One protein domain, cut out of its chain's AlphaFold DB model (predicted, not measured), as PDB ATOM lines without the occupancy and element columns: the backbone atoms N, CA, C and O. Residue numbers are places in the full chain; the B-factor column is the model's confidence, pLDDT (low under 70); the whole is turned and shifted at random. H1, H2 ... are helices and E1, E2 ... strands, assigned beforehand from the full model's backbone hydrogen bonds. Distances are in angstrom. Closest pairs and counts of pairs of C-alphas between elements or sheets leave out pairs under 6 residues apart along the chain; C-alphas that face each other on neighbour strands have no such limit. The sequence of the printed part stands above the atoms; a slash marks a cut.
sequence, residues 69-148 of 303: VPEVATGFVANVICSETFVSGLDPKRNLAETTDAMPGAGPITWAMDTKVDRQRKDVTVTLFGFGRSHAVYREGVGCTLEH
ATOM      1  N   VAL A  69     246.633 183.689 292.355       75.75
ATOM      2  CA  VAL A  69     247.097 183.477 290.970       75.75
ATOM      3  C   VAL A  69     247.225 184.786 290.185       75.75
ATOM      4  O   VAL A  69     248.269 184.963 289.558       75.75
ATOM      5  N   PRO A  70     246.253 185.725 290.223       79.38
ATOM      6  CA  PRO A  70     246.389 186.997 289.517       79.38
ATOM      7  C   PRO A  70     247.621 187.786 289.957       79.38
ATOM      8  O   PRO A  70     248.360 188.267 289.111       79.38
ATOM      9  N   GLU A  71     247.876 187.875 291.265       82.12
ATOM     10  CA  GLU A  71     249.015 188.625 291.805       82.12
ATOM     11  C   GLU A  71     250.355 187.967 291.445       82.12
ATOM     12  O   GLU A  71     251.300 188.649 291.056       82.12
ATOM     13  N   VAL A  72     250.434 186.635 291.506       81.88
ATOM     14  CA  VAL A  72     251.640 185.899 291.094       81.88
ATOM     15  C   VAL A  72     251.909 186.078 289.601       81.88
ATOM     16  O   VAL A  72     253.053 186.306 289.214       81.88
ATOM     17  N   ALA A  73     250.871 186.003 288.765       82.69
ATOM     18  CA  ALA A  73     251.005 186.157 287.322       82.69
ATOM     19  C   ALA A  73     251.436 187.581 286.940       82.69
ATOM     20  O   ALA A  73     252.409 187.752 286.207       82.69
ATOM     21  N   THR A  74     250.766 188.612 287.464       88.31
ATOM     22  CA  THR A  74     251.144 190.003 287.178       88.31
ATOM     23  C   THR A  74     252.502 190.358 287.772       88.31
ATOM     24  O   THR A  74     253.248 191.102 287.144       88.31
ATOM     25  N   GLY A  75     252.860 189.813 288.940       89.75
ATOM     26  CA  GLY A  75     254.166 190.019 289.565       89.75
ATOM     27  C   GLY A  75     255.291 189.396 288.748       89.75
ATOM     28  O   GLY A  75     256.310 190.039 288.501       89.75
ATOM     29  N   PHE A  76     255.082 188.176 288.252       87.44
ATOM     30  CA  PHE A  76     256.014 187.523 287.340       87.44
ATOM     31  C   PHE A  76     256.248 188.362 286.077       87.44
ATOM     32  O   PHE A  76     257.388 188.704 285.768       87.44
ATOM     33  N   VAL A  77     255.173 188.768 285.397       88.88
ATOM     34  CA  VAL A  77     255.259 189.557 284.159       88.88
ATOM     35  C   VAL A  77     255.879 190.935 284.408       88.88
ATOM     36  O   VAL A  77     256.766 191.346 283.664       88.88
ATOM     37  N   ALA A  78     255.494 191.630 285.484       91.94
ATOM     38  CA  ALA A  78     256.076 192.924 285.840       91.94
ATOM     39  C   ALA A  78     257.593 192.819 286.069       91.94
ATOM     40  O   ALA A  78     258.350 193.663 285.588       91.94
ATOM     41  N   ASN A  79     258.047 191.771 286.765       92.19
ATOM     42  CA  ASN A  79     259.466 191.555 287.030       92.19
ATOM     43  C   ASN A  79     260.262 191.215 285.760       92.19
ATOM     44  O   ASN A  79     261.341 191.781 285.563       92.19
ATOM     45  N   VAL A  80     259.727 190.342 284.900       90.44
ATOM     46  CA  VAL A  80     260.351 189.965 283.621       90.44
ATOM     47  C   VAL A  80     260.528 191.195 282.735       90.44
ATOM     48  O   VAL A  80     261.653 191.513 282.359       90.44
ATOM     49  N   ILE A  81     259.452 191.949 282.494       92.38
ATOM     50  CA  ILE A  81     259.487 193.129 281.618       92.38
ATOM     51  C   ILE A  81     260.419 194.197 282.178       92.38
ATOM     52  O   ILE A  81     261.203 194.772 281.425       92.38
ATOM     53  N   CYS A  82     260.363 194.460 283.487       94.81
ATOM     54  CA  CYS A  82     261.264 195.417 284.118       94.81
ATOM     55  C   CYS A  82     262.724 195.014 283.887       94.81
ATOM     56  O   CYS A  82     263.525 195.832 283.432       94.81
ATOM     57  N   SER A  83     263.064 193.752 284.169       93.94
ATOM     58  CA  SER A  83     264.441 193.265 284.078       93.94
ATOM     59  C   SER A  83     264.945 193.305 282.638       93.94
ATOM     60  O   SER A  83     265.996 193.872 282.366       93.94
ATOM     61  N   GLU A  84     264.169 192.789 281.693       92.00
ATOM     62  CA  GLU A  84     264.564 192.769 280.284       92.00
ATOM     63  C   GLU A  84     264.660 194.179 279.686       92.00
ATOM     64  O   GLU A  84     265.547 194.447 278.879       92.00
ATOM     65  N   THR A  85     263.808 195.114 280.115       93.69
ATOM     66  CA  THR A  85     263.841 196.494 279.606       93.69
ATOM     67  C   THR A  85     264.997 197.293 280.198       93.69
ATOM     68  O   THR A  85     265.726 197.963 279.471       93.69
ATOM     69  N   PHE A  86     265.153 197.271 281.524       94.69
ATOM     70  CA  PHE A  86     266.037 198.205 282.227       94.69
ATOM     71  C   PHE A  86     267.391 197.607 282.613       94.69
ATOM     72  O   PHE A  86     268.345 198.367 282.749       94.69
ATOM     73  N   VAL A  87     267.488 196.282 282.769       93.88
ATOM     74  CA  VAL A  87     268.765 195.584 283.006       93.88
ATOM     75  C   VAL A  87     269.360 195.122 281.679       93.88
ATOM     76  O   VAL A  87     270.531 195.375 281.417       93.88
ATOM     77  N   SER A  88     268.559 194.470 280.831       93.25
ATOM     78  CA  SER A  88     269.046 193.928 279.554       93.25
ATOM     79  C   SER A  88     269.035 194.940 278.405       93.25
ATOM     80  O   SER A  88     269.703 194.712 277.400       93.25
ATOM     81  N   GLY A  89     268.291 196.046 278.525       92.69
ATOM     82  CA  GLY A  89     268.182 197.065 277.471       92.69
ATOM     83  C   GLY A  89     267.359 196.626 276.254       92.69
ATOM     84  O   GLY A  89     267.487 197.216 275.182       92.69
ATOM     85  N   LEU A  90     266.537 195.588 276.398       91.25
ATOM     86  CA  LEU A  90     265.796 194.975 275.301       91.25
ATOM     87  C   LEU A  90     264.400 195.598 275.134       91.25
ATOM     88  O   LEU A  90     263.878 196.270 276.030       91.25
ATOM     89  N   ASP A  91     263.778 195.388 273.970       89.25
ATOM     90  CA  ASP A  91     262.429 195.900 273.720       89.25
ATOM     91  C   ASP A  91     261.379 195.134 274.555       89.25
ATOM     92  O   ASP A  91     261.273 193.910 274.429       89.25
ATOM     93  N   PRO A  92     260.558 195.827 275.369       83.94
ATOM     94  CA  PRO A  92     259.615 195.183 276.281       83.94
ATOM     95  C   PRO A  92     258.545 194.344 275.583       83.94
ATOM     96  O   PRO A  92     258.093 193.348 276.144       83.94
ATOM     97  N   LYS A  93     258.084 194.752 274.393       76.88
ATOM     98  CA  LYS A  93     256.965 194.078 273.719       76.88
ATOM     99  C   LYS A  93     257.432 192.802 273.048       76.88
ATOM    100  O   LYS A  93     256.797 191.764 273.217       76.88
ATOM    101  N   ARG A  94     258.545 192.888 272.314       81.19
ATOM    102  CA  ARG A  94     259.157 191.730 271.662       81.19
ATOM    103  C   ARG A  94     259.535 190.677 272.697       81.19
ATOM    104  O   ARG A  94     259.120 189.530 272.584       81.19
ATOM    105  N   ASN A  95     260.241 191.084 273.744       81.56
ATOM    106  CA  ASN A  95     260.752 190.133 274.717       81.56
ATOM    107  C   ASN A  95     259.674 189.469 275.557       81.56
ATOM    108  O   ASN A  95     259.794 188.281 275.836       81.56
ATOM    109  N   LEU A  96     258.621 190.196 275.944       79.56
ATOM    110  CA  LEU A  96     257.523 189.577 276.675       79.56
ATOM    111  C   LEU A  96     256.863 188.479 275.840       79.56
ATOM    112  O   LEU A  96     256.576 187.415 276.384       79.56
ATOM    113  N   ALA A  97     256.629 188.735 274.549       79.38
ATOM    114  CA  ALA A  97     256.066 187.740 273.643       79.38
ATOM    115  C   ALA A  97     256.991 186.521 273.547       79.38
ATOM    116  O   ALA A  97     256.566 185.421 273.875       79.38
ATOM    117  N   GLU A  98     258.277 186.731 273.250       84.25
ATOM    118  CA  GLU A  98     259.260 185.644 273.144       84.25
ATOM    119  C   GLU A  98     259.391 184.832 274.451       84.25
ATOM    120  O   GLU A  98     259.412 183.603 274.429       84.25
ATOM    121  N   THR A  99     259.439 185.503 275.609       78.56
ATOM    122  CA  THR A  99     259.523 184.858 276.931       78.56
ATOM    123  C   THR A  99     258.247 184.088 277.269       78.56
ATOM    124  O   THR A  99     258.320 183.009 277.855       78.56
ATOM    125  N   THR A 100     257.075 184.626 276.923       75.62
ATOM    126  CA  THR A 100     255.777 183.993 277.200       75.62
ATOM    127  C   THR A 100     255.532 182.805 276.274       75.62
ATOM    128  O   THR A 100     255.059 181.771 276.741       75.62
ATOM    129  N   ASP A 101     255.873 182.919 274.991       74.38
ATOM    130  CA  ASP A 101     255.704 181.853 273.998       74.38
ATOM    131  C   ASP A 101     256.578 180.638 274.335       74.38
ATOM    132  O   ASP A 101     256.144 179.492 274.195       74.38
ATOM    133  N   ALA A 102     257.766 180.881 274.897       67.31
ATOM    134  CA  ALA A 102     258.640 179.840 275.429       67.31
ATOM    135  C   ALA A 102     258.142 179.215 276.756       67.31
ATOM    136  O   ALA A 102     258.730 178.240 277.229       67.31
ATOM    137  N   MET A 103     257.075 179.744 277.376       68.00
ATOM    138  CA  MET A 103     256.502 179.266 278.644       68.00
ATOM    139  C   MET A 103     255.127 178.605 278.441       68.00
ATOM    140  O   MET A 103     254.097 179.285 278.371       68.00
ATOM    141  N   PRO A 104     255.060 177.260 278.430       60.78
ATOM    142  CA  PRO A 104     253.801 176.540 278.277       60.78
ATOM    143  C   PRO A 104     252.774 176.947 279.346       60.78
ATOM    144  O   PRO A 104     253.033 176.850 280.545       60.78
ATOM    145  N   GLY A 105     251.588 177.380 278.910       61.88
ATOM    146  CA  GLY A 105     250.468 177.737 279.792       61.88
ATOM    147  C   GLY A 105     250.368 179.214 280.196       61.88
ATOM    148  O   GLY A 105     249.391 179.573 280.851       61.88
ATOM    149  N   ALA A 106     251.302 180.080 279.784       60.72
ATOM    150  CA  ALA A 106     251.226 181.523 280.047       60.72
ATOM    151  C   ALA A 106     250.325 182.284 279.045       60.72
ATOM    152  O   ALA A 106     249.691 183.276 279.404       60.72
ATOM    153  N   GLY A 107     250.200 181.783 277.809       60.84
ATOM    154  CA  GLY A 107     249.442 182.416 276.716       60.84
ATOM    155  C   GLY A 107     247.939 182.687 276.943       60.84
ATOM    156  O   GLY A 107     247.465 183.738 276.517       60.84
ATOM    157  N   PRO A 108     247.150 181.836 277.635       65.44
ATOM    158  CA  PRO A 108     245.697 182.031 277.743       65.44
ATOM    159  C   PRO A 108     245.256 183.277 278.519       65.44
ATOM    160  O   PRO A 108     244.072 183.605 278.499       65.44
ATOM    161  N   ILE A 109     246.170 183.939 279.233       67.06
ATOM    162  CA  ILE A 109     245.863 185.084 280.099       67.06
ATOM    163  C   ILE A 109     246.615 186.359 279.715       67.06
ATOM    164  O   ILE A 109     246.301 187.416 280.256       67.06
ATOM    165  N   THR A 110     247.576 186.309 278.786       69.44
ATOM    166  CA  THR A 110     248.359 187.499 278.410       69.44
ATOM    167  C   THR A 110     247.522 188.553 277.700       69.44
ATOM    168  O   THR A 110     247.711 189.740 277.946       69.44
ATOM    169  N   TRP A 111     246.524 188.141 276.909       74.00
ATOM    170  CA  TRP A 111     245.560 189.055 276.279       74.00
ATOM    171  C   TRP A 111     244.776 189.903 277.294       74.00
ATOM    172  O   TRP A 111     244.273 190.970 276.956       74.00
ATOM    173  N   ALA A 112     244.667 189.426 278.534       78.75
ATOM    174  CA  ALA A 112     243.948 190.077 279.618       78.75
ATOM    175  C   ALA A 112     244.824 190.993 280.490       78.75
ATOM    176  O   ALA A 112     244.323 191.610 281.441       78.75
ATOM    177  N   MET A 113     246.131 191.048 280.217       85.75
ATOM    178  CA  MET A 113     247.090 191.825 280.992       85.75
ATOM    179  C   MET A 113     247.271 193.227 280.404       85.75
ATOM    180  O   MET A 113     247.705 193.390 279.268       85.75
ATOM    181  N   ASP A 114     247.007 194.251 281.215       88.50
ATOM    182  CA  ASP A 114     247.395 195.633 280.928       88.50
ATOM    183  C   ASP A 114     248.807 195.867 281.467       88.50
ATOM    184  O   ASP A 114     249.033 195.780 282.677       88.50
ATOM    185  N   THR A 115     249.747 196.154 280.568       90.06
ATOM    186  CA  THR A 115     251.152 196.413 280.901       90.06
ATOM    187  C   THR A 115     251.494 197.867 280.611       90.06
ATOM    188  O   THR A 115     251.399 198.327 279.473       90.06
ATOM    189  N   LYS A 116     251.968 198.577 281.634       92.44
ATOM    190  CA  LYS A 116     252.443 199.960 281.544       92.44
ATOM    191  C   LYS A 116     253.912 200.020 281.927       92.44
ATOM    192  O   LYS A 116     254.259 199.682 283.053       92.44
ATOM    193  N   VAL A 117     254.751 200.463 280.994       94.31
ATOM    194  CA  VAL A 117     256.191 200.665 281.199       94.31
ATOM    195  C   VAL A 117     256.471 202.160 281.210       94.31
ATOM    196  O   VAL A 117     256.229 202.841 280.212       94.31
ATOM    197  N   ASP A 118     256.997 202.668 282.318       93.94
ATOM    198  CA  ASP A 118     257.430 204.052 282.450       93.94
ATOM    199  C   ASP A 118     258.954 204.125 282.362       93.94
ATOM    200  O   ASP A 118     259.675 203.728 283.277       93.94
ATOM    201  N   ARG A 119     259.470 204.639 281.241       92.44
ATOM    202  CA  ARG A 119     260.921 204.751 281.030       92.44
ATOM    203  C   ARG A 119     261.570 205.874 281.836       92.44
ATOM    204  O   ARG A 119     262.774 205.808 282.064       92.44
ATOM    205  N   GLN A 120     260.809 206.891 282.246       92.31
ATOM    206  CA  GLN A 120     261.342 208.002 283.037       92.31
ATOM    207  C   GLN A 120     261.480 207.593 284.500       92.31
ATOM    208  O   GLN A 120     262.543 207.776 285.091       92.31
ATOM    209  N   ARG A 121     260.431 206.984 285.063       91.62
ATOM    210  CA  ARG A 121     260.437 206.454 286.436       91.62
ATOM    211  C   ARG A 121     261.141 205.097 286.552       91.62
ATOM    212  O   ARG A 121     261.441 204.668 287.659       91.62
ATOM    213  N   LYS A 122     261.451 204.462 285.415       94.06
ATOM    214  CA  LYS A 122     262.033 203.116 285.301       94.06
ATOM    215  C   LYS A 122     261.229 202.069 286.080       94.06
ATOM    216  O   LYS A 122     261.780 201.262 286.831       94.06
ATOM    217  N   ASP A 123     259.914 202.097 285.892       94.50
ATOM    218  CA  ASP A 123     258.980 201.184 286.543       94.50
ATOM    219  C   ASP A 123     258.042 200.490 285.551       94.50
ATOM    220  O   ASP A 123     257.871 200.904 284.401       94.50
ATOM    221  N   VAL A 124     257.480 199.369 285.997       94.38
ATOM    222  CA  VAL A 124     256.515 198.568 285.250       94.38
ATOM    223  C   VAL A 124     255.333 198.249 286.148       94.38
ATOM    224  O   VAL A 124     255.484 197.684 287.230       94.38
ATOM    225  N   THR A 125     254.132 198.567 285.676       93.81
ATOM    226  CA  THR A 125     252.873 198.160 286.301       93.81
ATOM    227  C   THR A 125     252.164 197.149 285.410       93.81
ATOM    228  O   THR A 125     251.957 197.413 284.227       93.81
ATOM    229  N   VAL A 126     251.728 196.029 285.991       91.88
ATOM    230  CA  VAL A 126     250.921 195.013 285.301       91.88
ATOM    231  C   VAL A 126     249.636 194.765 286.077       91.88
ATOM    232  O   VAL A 126     249.660 194.626 287.300       91.88
ATOM    233  N   THR A 127     248.504 194.714 285.378       91.00
ATOM    234  CA  THR A 127     247.182 194.448 285.969       91.00
ATOM    235  C   THR A 127     246.433 193.410 285.138       91.00
ATOM    236  O   THR A 127     246.515 193.442 283.915       91.00
ATOM    237  N   LEU A 128     245.676 192.514 285.778       87.38
ATOM    238  CA  LEU A 128     244.868 191.492 285.106       87.38
ATOM    239  C   LEU A 128     243.377 191.832 285.255       87.38
ATOM    240  O   LEU A 128     242.835 191.737 286.354       87.38
ATOM    241  N   PHE A 129     242.711 192.260 284.175       83.00
ATOM    242  CA  PHE A 129     241.303 192.718 284.188       83.00
ATOM    243  C   PHE A 129     240.946 193.739 285.290       83.00
ATOM    244  O   PHE A 129     239.852 193.712 285.851       83.00
ATOM    245  N   GLY A 130     241.869 194.634 285.649       76.81
ATOM    246  CA  GLY A 130     241.662 195.593 286.744       76.81
ATOM    247  C   GLY A 130     241.888 195.029 288.157       76.81
ATOM    248  O   GLY A 130     241.825 195.785 289.124       76.81
ATOM    249  N   PHE A 131     242.211 193.739 288.292       77.81
ATOM    250  CA  PHE A 131     242.550 193.073 289.551       77.81
ATOM    251  C   PHE A 131     244.028 192.658 289.594       77.81
ATOM    252  O   PHE A 131     244.727 192.650 288.579       77.81
ATOM    253  N   GLY A 132     244.513 192.306 290.791       77.62
ATOM    254  CA  GLY A 132     245.848 191.727 290.977       77.62
ATOM    255  C   GLY A 132     246.970 192.610 290.437       77.62
ATOM    256  O   GLY A 132     247.831 192.112 289.728       77.62
ATOM    257  N   ARG A 133     246.940 193.919 290.702       89.31
ATOM    258  CA  ARG A 133     247.979 194.852 290.246       89.31
ATOM    259  C   ARG A 133     249.325 194.524 290.898       89.31
ATOM    260  O   ARG A 133     249.403 194.471 292.122       89.31
ATOM    261  N   SER A 134     250.368 194.420 290.082       91.75
ATOM    262  CA  SER A 134     251.760 194.307 290.522       91.75
ATOM    263  C   SER A 134     252.607 195.445 289.960       91.75
ATOM    264  O   SER A 134     252.347 195.941 288.861       91.75
ATOM    265  N   HIS A 135     253.611 195.859 290.729       93.12
ATOM    266  CA  HIS A 135     254.518 196.953 290.401       93.12
ATOM    267  C   HIS A 135     255.966 196.489 290.571       93.12
ATOM    268  O   HIS A 135     256.315 195.949 291.621       93.12
ATOM    269  N   ALA A 136     256.792 196.675 289.546       94.06
ATOM    270  CA  ALA A 136     258.223 196.407 289.581       94.06
ATOM    271  C   ALA A 136     258.994 197.699 289.303       94.06
ATOM    272  O   ALA A 136     258.666 198.419 288.364       94.06
ATOM    273  N   VAL A 137     260.033 197.965 290.090       93.12
ATOM    274  CA  VAL A 137     260.859 199.173 289.971       93.12
ATOM    275  C   VAL A 137     262.306 198.768 289.745       93.12
ATOM    276  O   VAL A 137     262.835 197.926 290.476       93.12
ATOM    277  N   TYR A 138     262.942 199.366 288.739       92.75
ATOM    278  CA  TYR A 138     264.373 199.228 288.510       92.75
ATOM    279  C   TYR A 138     265.153 200.171 289.424       92.75
ATOM    280  O   TYR A 138     264.892 201.375 289.481       92.75
ATOM    281  N   ARG A 139     266.163 199.628 290.100       89.31
ATOM    282  CA  ARG A 139     267.062 200.366 290.983       89.31
ATOM    283  C   ARG A 139     268.501 200.086 290.576       89.31
ATOM    284  O   ARG A 139     268.921 198.933 290.476       89.31
ATOM    285  N   GLU A 140     269.259 201.154 290.360       85.19
ATOM    286  CA  GLU A 140     270.656 201.067 289.938       85.19
ATOM    287  C   GLU A 140     271.479 200.227 290.929       85.19
ATOM    288  O   GLU A 140     271.416 200.443 292.141       85.19
ATOM    289  N   GLY A 141     272.226 199.244 290.417       82.56
ATOM    290  CA  GLY A 141     273.034 198.317 291.220       82.56
ATOM    291  C   GLY A 141     272.266 197.189 291.930       82.56
ATOM    292  O   GLY A 141     272.903 196.284 292.462       82.56
ATOM    293  N   VAL A 142     270.928 197.205 291.927       85.06
ATOM    294  CA  VAL A 142     270.077 196.140 292.502       85.06
ATOM    295  C   VAL A 142     269.330 195.369 291.408       85.06
ATOM    296  O   VAL A 142     269.083 194.173 291.549       85.06
ATOM    297  N   GLY A 143     268.980 196.040 290.310       90.38
ATOM    298  CA  GLY A 143     268.106 195.504 289.270       90.38
ATOM    299  C   GLY A 143     266.632 195.768 289.582       90.38
ATOM    300  O   GLY A 143     266.289 196.760 290.222       90.38
ATOM    301  N   CYS A 144     265.746 194.899 289.098       92.31
ATOM    302  CA  CYS A 144     264.301 195.067 289.245       92.31
ATOM    303  C   CYS A 144     263.735 194.322 290.454       92.31
ATOM    304  O   CYS A 144     263.887 193.107 290.580       92.31
ATOM    305  N   THR A 145     262.999 195.041 291.300       91.31
ATOM    306  CA  THR A 145     262.349 194.499 292.503       91.31
ATOM    307  C   THR A 145     260.840 194.697 292.449       91.31
ATOM    308  O   THR A 145     260.383 195.750 292.006       91.31
ATOM    309  N   LEU A 146     260.073 193.718 292.932       91.25
ATOM    310  CA  LEU A 146     258.625 193.855 293.113       91.25
ATOM    311  C   LEU A 146     258.310 194.655 294.380       91.25
ATOM    312  O   LEU A 146     258.857 194.372 295.446       91.25
ATOM    313  N   GLU A 147     257.407 195.624 294.266       87.19
ATOM    314  CA  GLU A 147     256.923 196.423 295.392       87.19
ATOM    315  C   GLU A 147     255.589 195.874 295.907       87.19
ATOM    316  O   GLU A 147     254.591 195.825 295.186       87.19
ATOM    317  N   HIS A 148     255.561 195.482 297.183       77.19
ATOM    318  CA  HIS A 148     254.395 194.886 297.840       77.19
ATOM    319  C   HIS A 148     253.783 195.826 298.892       77.19
ATOM    320  O   HIS A 148     253.608 195.450 300.048       77.19
TER     321      HIS A 148
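What this domain is: This is residues 69 to 148 of the 303 residues of the protein "Beta-lactamase class C and other penicillin binding proteins" of Bradyrhizobium elkanii USDA 61 (UniProt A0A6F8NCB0). One long helix, H1, packs on one face of a twisted, curved sheet of four antiparallel strands, and no named helix is on the other face. A second helix, H2, folds back from the end of H1 at a steep tilt and packs on residues 77 to 85 of H1, on the side toward the edge strand E1, and the four-residue helix H3 comes between H2 and E1 along the chain. The printed part has 80 residues, with three named helices followed by four named strands: H1 H2 H3 E1 E2 E3 E4. The sheet's order is E1 - E2 - E3 - E4, and the class is mixed, helices and strands. The whole is compact, with a radius of gyration of the C-alphas of 11.7 A and spans of 34 by 25 by 17 A.

How they stand to each other: H1, residues 69 to 87, is on the sheet; its closest C-alphas to E3, residues 131 to 139, are those of Glu 71 and Gly 132, 4.5 A apart. This makes two layers, a helix on one face of a sheet. H2, residues 92 to 101, touches H1 with residues 77 to 85 of H1 alone, the closest C-alphas being those of Thr 85 and Pro 92 at 5.5 A. Their lines stand at a steep tilt of 52 degrees, opposite ways. H2 is only just not on the sheet, with 4 pairs of C-alphas within 10 A. H3, residues 107 to 110, is close to but not clearly touching H2, with the C-alphas of Thr 100 and Gly 107 closest at 6.5 A. H1 and H3 are near each other, with 5 pairs of C-alphas within 10 A. E1, residues 113 to 118, and E2, residues 123 to 128, form a hairpin at 167 degrees, with N 116 and O 125 2.8 A apart, within hydrogen-bond range. E2 and E3 form a hairpin at 166 degrees, with N 124 and O 136 at 2.8 A, also within range. E3 and E4, residues 143 to 147, form a hairpin at 146 degrees, with N 137 and O 145 at 2.9 A, within range. The four strands are a meander, each the antiparallel neighbour of the one before. In H1 and H2 every O i to N i+4 pair is within hydrogen-bond range; H3 is too short for such a pair.

Where its parts are: H1 begins at C-alpha 69 (247.097, 183.477, 290.970) and is 26.1 A long. H2 measures 14.1 A and H3 5.5 A. E1 begins at C-alpha 113 (247.090, 191.825, 280.992) and measures 16.1 A, E2 17.2 A and E3 25.6 A. E4, 12.8 A long, ends at C-alpha 147 (256.923, 196.423, 295.392).

The domain as a whole: The two C-alphas farthest apart, those of Pro 108 and Gly 141, are 34.6 A apart. The printed part has no cut, and no link is long. Residues 102 to 110 have pLDDT under 70.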